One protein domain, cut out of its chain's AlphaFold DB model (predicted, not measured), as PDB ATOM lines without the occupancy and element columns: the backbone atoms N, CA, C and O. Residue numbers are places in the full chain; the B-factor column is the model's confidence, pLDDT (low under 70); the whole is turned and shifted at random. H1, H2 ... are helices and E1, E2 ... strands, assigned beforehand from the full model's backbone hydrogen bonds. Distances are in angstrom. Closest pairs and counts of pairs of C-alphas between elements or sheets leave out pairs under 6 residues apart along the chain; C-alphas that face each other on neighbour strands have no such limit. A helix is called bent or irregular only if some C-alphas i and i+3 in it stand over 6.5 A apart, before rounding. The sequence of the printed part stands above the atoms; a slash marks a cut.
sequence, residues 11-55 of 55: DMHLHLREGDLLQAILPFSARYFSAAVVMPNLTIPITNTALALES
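What this domain is: This is residues 11 to 55 of the 55 residues of the protein "Dihydroorotase" of Helicobacter bizzozeronii (strain CIII-1) (UniProt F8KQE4). Two short parallel strands, E1 and E2, lie side by side, joined through the irregular helix H1; from E2 the chain leads away through residues 39 to 48 to a small helix, H2, at the far end. The printed part has 45 residues, with two named strands and two named helices in the order E1, H1, E2, H2 along the chain, and its class is mixed, helices and strands. It is only just compact, close to loose, with a radius of gyration of the C-alphas of 10.9 A and spans of 29 by 22 by 15 A.

Where its parts are: E1 is residues 11 to 14, 6.4 A long, from C-alpha 11 at (196.101, 198.589, 94.826). H1, residues 19 to 30, measures 16.6 A and is irregular: C-alphas 24 and 27 are 7.2 A apart. E2 is residues 35 to 38, 9.4 A. H2, residues 49 to 54, 8.8 A, ends with C-alpha 54 at (204.890, 213.684, 109.121).

How they stand to each other: E1 and E2 are parallel neighbours at 36 degrees, with N 37 and O 11 within hydrogen-bond range at 2.8 A. E1, H1 and E2 form a strand-helix-strand unit, a helix between two parallel neighbour strands, with a right-handed crossover. H2 is apart from E1 and H1. Every O i to N i+4 pair is within hydrogen-bond range in H2, and 5 of 8 in H1.

The domain as a whole: The farthest C-alphas, of Tyr 32 and Ala 50, are 29.0 A apart. The printed part has no cut, no link is long, and no printed residue is under 70 in pLDDT.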
ATOM      1  N   ASP A  11     197.316 198.440  94.020       97.75
ATOM      2  CA  ASP A  11     196.101 198.589  94.826       97.75
ATOM      3  C   ASP A  11     195.674 200.062  94.854       97.75
ATOM      4  O   ASP A  11     196.233 200.893  95.566       97.75
ATOM      5  N   MET A  12     194.687 200.416  94.038       97.94
ATOM      6  CA  MET A  12     194.301 201.815  93.835       97.94
ATOM      7  C   MET A  12     193.362 202.363  94.924       97.94
ATOM      8  O   MET A  12     192.922 203.508  94.808       97.94
ATOM      9  N   HIS A  13     193.034 201.583  95.965       98.19
ATOM     10  CA  HIS A  13     192.172 202.033  97.064       98.19
ATOM     11  C   HIS A  13     192.451 201.263  98.362       98.19
ATOM     12  O   HIS A  13     191.742 200.319  98.708       98.19
ATOM     13  N   LEU A  14     193.444 201.714  99.131       97.69
ATOM     14  CA  LEU A  14     193.893 201.026 100.343       97.69
ATOM     15  C   LEU A  14     193.661 201.850 101.618       97.69
ATOM     16  O   LEU A  14     193.969 203.038 101.674       97.69
ATOM     17  N   HIS A  15     193.169 201.203 102.678       97.38
ATOM     18  CA  HIS A  15     193.028 201.796 104.015       97.38
ATOM     19  C   HIS A  15     194.000 201.113 104.975       97.38
ATOM     20  O   HIS A  15     193.724 200.008 105.435       97.38
ATOM     21  N   LEU A  16     195.117 201.772 105.290       95.75
ATOM     22  CA  LEU A  16     196.165 201.205 106.148       95.75
ATOM     23  C   LEU A  16     195.984 201.477 107.646       95.75
ATOM     24  O   LEU A  16     196.533 200.744 108.464       95.75
ATOM     25  N   ARG A  17     195.168 202.478 108.009       95.62
ATOM     26  CA  ARG A  17     194.968 202.899 109.408       95.62
ATOM     27  C   ARG A  17     196.302 203.323 110.047       95.62
ATOM     28  O   ARG A  17     197.218 203.723 109.337       95.62
ATOM     29  N   GLU A  18     196.383 203.300 111.373       94.81
ATOM     30  CA  GLU A  18     197.512 203.812 112.155       94.81
ATOM     31  C   GLU A  18     197.853 202.870 113.326       94.81
ATOM     32  O   GLU A  18     197.058 201.992 113.684       94.81
ATOM     33  N   GLY A  19     199.052 203.021 113.898       94.69
ATOM     34  CA  GLY A  19     199.505 202.261 115.071       94.69
ATOM     35  C   GLY A  19     199.537 200.739 114.870       94.69
ATOM     36  O   GLY A  19     199.982 200.240 113.834       94.69
ATOM     37  N   ASP A  20     199.055 199.992 115.863       97.44
ATOM     38  CA  ASP A  20     199.070 198.520 115.861       97.44
ATOM     39  C   ASP A  20     198.286 197.917 114.689       97.44
ATOM     40  O   ASP A  20     198.648 196.865 114.159       97.44
ATOM     41  N   LEU A  21     197.221 198.596 114.252       96.50
ATOM     42  CA  LEU A  21     196.393 198.116 113.154       96.50
ATOM     43  C   LEU A  21     197.144 198.183 111.823       96.50
ATOM     44  O   LEU A  21     197.084 197.223 111.057       96.50
ATOM     45  N   LEU A  22     197.905 199.258 111.590       96.88
ATOM     46  CA  LEU A  22     198.806 199.371 110.441       96.88
ATOM     47  C   LEU A  22     199.793 198.198 110.408       96.88
ATOM     48  O   LEU A  22     199.917 197.530 109.381       96.88
ATOM     49  N   GLN A  23     200.450 197.909 111.537       97.44
ATOM     50  CA  GLN A  23     201.428 196.818 111.634       97.44
ATOM     51  C   GLN A  23     200.799 195.445 111.371       97.44
ATOM     52  O   GLN A  23     201.408 194.595 110.721       97.44
ATOM     53  N   ALA A  24     199.567 195.236 111.837       97.69
ATOM     54  CA  ALA A  24     198.855 193.983 111.643       97.69
ATOM     55  C   ALA A  24     198.433 193.754 110.181       97.69
ATOM     56  O   ALA A  24     198.483 192.615 109.715       97.69
ATOM     57  N   ILE A  25     198.013 194.799 109.455       96.06
ATOM     58  CA  ILE A  25     197.404 194.632 108.122       96.06
ATOM     59  C   ILE A  25     198.360 194.873 106.952       96.06
ATOM     60  O   ILE A  25     198.194 194.248 105.904       96.06
ATOM     61  N   LEU A  26     199.375 195.729 107.116       96.44
ATOM     62  CA  LEU A  26     200.300 196.104 106.039       96.44
ATOM     63  C   LEU A  26     200.924 194.896 105.305       96.44
ATOM     64  O   LEU A  26     200.953 194.920 104.067       96.44
ATOM     65  N   PRO A  27     201.368 193.813 105.986       97.44
ATOM     66  CA  PRO A  27     201.979 192.669 105.307       97.44
ATOM     67  C   PRO A  27     201.048 191.964 104.312       97.44
ATOM     68  O   PRO A  27     201.525 191.368 103.345       97.44
ATOM     69  N   PHE A  28     199.729 192.026 104.522       96.25
ATOM     70  CA  PHE A  28     198.759 191.366 103.648       96.25
ATOM     71  C   PHE A  28     198.604 192.076 102.301       96.25
ATOM     72  O   PHE A  28     198.365 191.402 101.303       96.25
ATOM     73  N   SER A  29     198.802 193.396 102.244       95.12
ATOM     74  CA  SER A  29     198.799 194.154 100.985       95.12
ATOM     75  C   SER A  29     200.183 194.170 100.333       95.12
ATOM     76  O   SER A  29     200.321 193.831  99.157       95.12
ATOM     77  N   ALA A  30     201.227 194.489 101.107       96.25
ATOM     78  CA  ALA A  30     202.591 194.653 100.595       96.25
ATOM     79  C   ALA A  30     203.180 193.367  99.986       96.25
ATOM     80  O   ALA A  30     204.085 193.426  99.158       96.25
ATOM     81  N   ARG A  31     202.665 192.191 100.374       96.62
ATOM     82  CA  ARG A  31     203.101 190.902  99.822       96.62
ATOM     83  C   ARG A  31     202.747 190.718  98.346       96.62
ATOM     84  O   ARG A  31     203.465 190.001  97.652       96.62
ATOM     85  N   TYR A  32     201.633 191.287  97.893       95.19
ATOM     86  CA  TYR A  32     201.074 190.981  96.573       95.19
ATOM     87  C   TYR A  32     201.109 192.163  95.612       95.19
ATOM     88  O   TYR A  32     201.191 191.938  94.409       95.19
ATOM     89  N   PHE A  33     201.063 193.396  96.121       97.38
ATOM     90  CA  PHE A  33     201.021 194.612  95.314       97.38
ATOM     91  C   PHE A  33     202.370 195.326  95.284       97.38
ATOM     92  O   PHE A  33     203.093 195.374  96.274       97.38
ATOM     93  N   SER A  34     202.703 195.906  94.136       97.44
ATOM     94  CA  SER A  34     203.937 196.670  93.934       97.44
ATOM     95  C   SER A  34     203.827 198.119  94.393       97.44
ATOM     96  O   SER A  34     204.837 198.735  94.716       97.44
ATOM     97  N   ALA A  35     202.614 198.670  94.414       97.75
ATOM     98  CA  ALA A  35     202.326 199.992  94.957       97.75
ATOM     99  C   ALA A  35     200.836 200.115  95.298       97.75
ATOM    100  O   ALA A  35     200.018 199.304  94.854       97.75
ATOM    101  N   ALA A  36     200.496 201.142  96.077       97.94
ATOM    102  CA  ALA A  36     199.121 201.423  96.454       97.94
ATOM    103  C   ALA A  36     198.822 202.925  96.531       97.94
ATOM    104  O   ALA A  36     199.702 203.730  96.839       97.94
ATOM    105  N   VAL A  37     197.559 203.284  96.304       98.19
ATOM    106  CA  VAL A  37     197.000 204.594  96.653       98.19
ATOM    107  C   VAL A  37     196.337 204.469  98.021       98.19
ATOM    108  O   VAL A  37     195.293 203.832  98.171       98.19
ATOM    109  N   VAL A  38     196.968 205.070  99.028       97.44
ATOM    110  CA  VAL A  38     196.507 205.021 100.418       97.44
ATOM    111  C   VAL A  38     195.515 206.149 100.676       97.44
ATOM    112  O   VAL A  38     195.761 207.307 100.343       97.44
ATOM    113  N   MET A  39     194.378 205.806 101.269       98.12
ATOM    114  CA  MET A  39     193.305 206.751 101.551       98.12
ATOM    115  C   MET A  39     193.625 207.602 102.794       98.12
ATOM    116  O   MET A  39     194.101 207.066 103.795       98.12
ATOM    117  N   PRO A  40     193.350 208.922 102.769       97.69
ATOM    118  CA  PRO A  40     193.817 209.870 103.792       97.69
ATOM    119  C   PRO A  40     192.905 209.983 105.031       97.69
ATOM    120  O   PRO A  40     193.031 210.907 105.833       97.69
ATOM    121  N   ASN A  41     191.930 209.089 105.181       97.12
ATOM    122  CA  ASN A  41     190.841 209.157 106.159       97.12
ATOM    123  C   ASN A  41     191.178 208.441 107.483       97.12
ATOM    124  O   ASN A  41     190.463 207.526 107.909       97.12
ATOM    125  N   LEU A  42     192.272 208.856 108.122       96.00
ATOM    126  CA  LEU A  42     192.617 208.473 109.497       96.00
ATOM    127  C   LEU A  42     191.691 209.156 110.522       96.00
ATOM    128  O   LEU A  42     190.766 209.878 110.137       96.00
ATOM    129  N   THR A  43     191.913 208.940 111.827       94.81
ATOM    130  CA  THR A  43     191.131 209.636 112.868       94.81
ATOM    131  C   THR A  43     191.255 211.157 112.742       94.81
ATOM    132  O   THR A  43     190.250 211.862 112.844       94.81
ATOM    133  N   ILE A  44     192.462 211.656 112.453       94.62
ATOM    134  CA  ILE A  44     192.690 213.020 111.963       94.62
ATOM    135  C   ILE A  44     192.956 212.927 110.452       94.62
ATOM    136  O   ILE A  44     193.966 212.347 110.060       94.62
ATOM    137  N   PRO A  45     192.078 213.465 109.587       96.88
ATOM    138  CA  PRO A  45     192.257 213.357 108.142       96.88
ATOM    139  C   PRO A  45     193.529 214.055 107.642       96.88
ATOM    140  O   PRO A  45     193.803 215.205 107.995       96.88
ATOM    141  N   ILE A  46     194.257 213.398 106.738       97.38
ATOM    142  CA  ILE A  46     195.411 213.984 106.049       97.38
ATOM    143  C   ILE A  46     194.890 214.889 104.927       97.38
ATOM    144  O   ILE A  46     194.377 214.425 103.913       97.38
ATOM    145  N   THR A  47     194.987 216.204 105.114       97.50
ATOM    146  CA  THR A  47     194.366 217.201 104.211       97.50
ATOM    147  C   THR A  47     195.364 218.092 103.477       97.50
ATOM    148  O   THR A  47     194.975 218.888 102.627       97.50
ATOM    149  N   ASN A  48     196.654 217.971 103.784       97.56
ATOM    150  CA  ASN A  48     197.721 218.726 103.143       97.56
ATOM    151  C   ASN A  48     199.014 217.897 103.094       97.56
ATOM    152  O   ASN A  48     199.118 216.842 103.719       97.56
ATOM    153  N   THR A  49     199.997 218.381 102.340       97.44
ATOM    154  CA  THR A  49     201.263 217.674 102.120       97.44
ATOM    155  C   THR A  49     202.146 217.604 103.360       97.44
ATOM    156  O   THR A  49     202.876 216.631 103.495       97.44
ATOM    157  N   ALA A  50     202.080 218.582 104.269       97.38
ATOM    158  CA  ALA A  50     202.863 218.547 105.506       97.38
ATOM    159  C   ALA A  50     202.431 217.365 106.388       97.38
ATOM    160  O   ALA A  50     203.266 216.552 106.768       97.38
ATOM    161  N   LEU A  51     201.118 217.181 106.574       95.50
ATOM    162  CA  LEU A  51     200.568 216.040 107.315       95.50
ATOM    163  C   LEU A  51     200.940 214.686 106.695       95.50
ATOM    164  O   LEU A  51     201.136 213.722 107.420       95.50
ATOM    165  N   ALA A  52     201.044 214.608 105.365       94.62
ATOM    166  CA  ALA A  52     201.421 213.375 104.669       94.62
ATOM    167  C   ALA A  52     202.917 213.031 104.790       94.62
ATOM    168  O   ALA A  52     203.307 211.896 104.538       94.62
ATOM    169  N   LEU A  53     203.767 214.013 105.100       95.06
ATOM    170  CA  LEU A  53     205.209 213.818 105.276       95.06
ATOM    171  C   LEU A  53     205.583 213.527 106.736       95.06
ATOM    172  O   LEU A  53     206.659 212.992 106.988       95.06
ATOM    173  N   GLU A  54     204.719 213.902 107.679       88.81
ATOM    174  CA  GLU A  54     204.890 213.684 109.121       88.81
ATOM    175  C   GLU A  54     204.306 212.347 109.611       88.81
ATOM    176  O   GLU A  54     204.592 211.936 110.735       88.81
ATOM    177  N   SER A  55     203.479 211.700 108.784       74.56
ATOM    178  CA  SER A  55     202.759 210.455 109.079       74.56
ATOM    179  C   SER A  55     203.622 209.199 109.024       74.56
ATOM    180  O   SER A  55     204.414 209.090 108.060       74.56
TER     181      SER A  55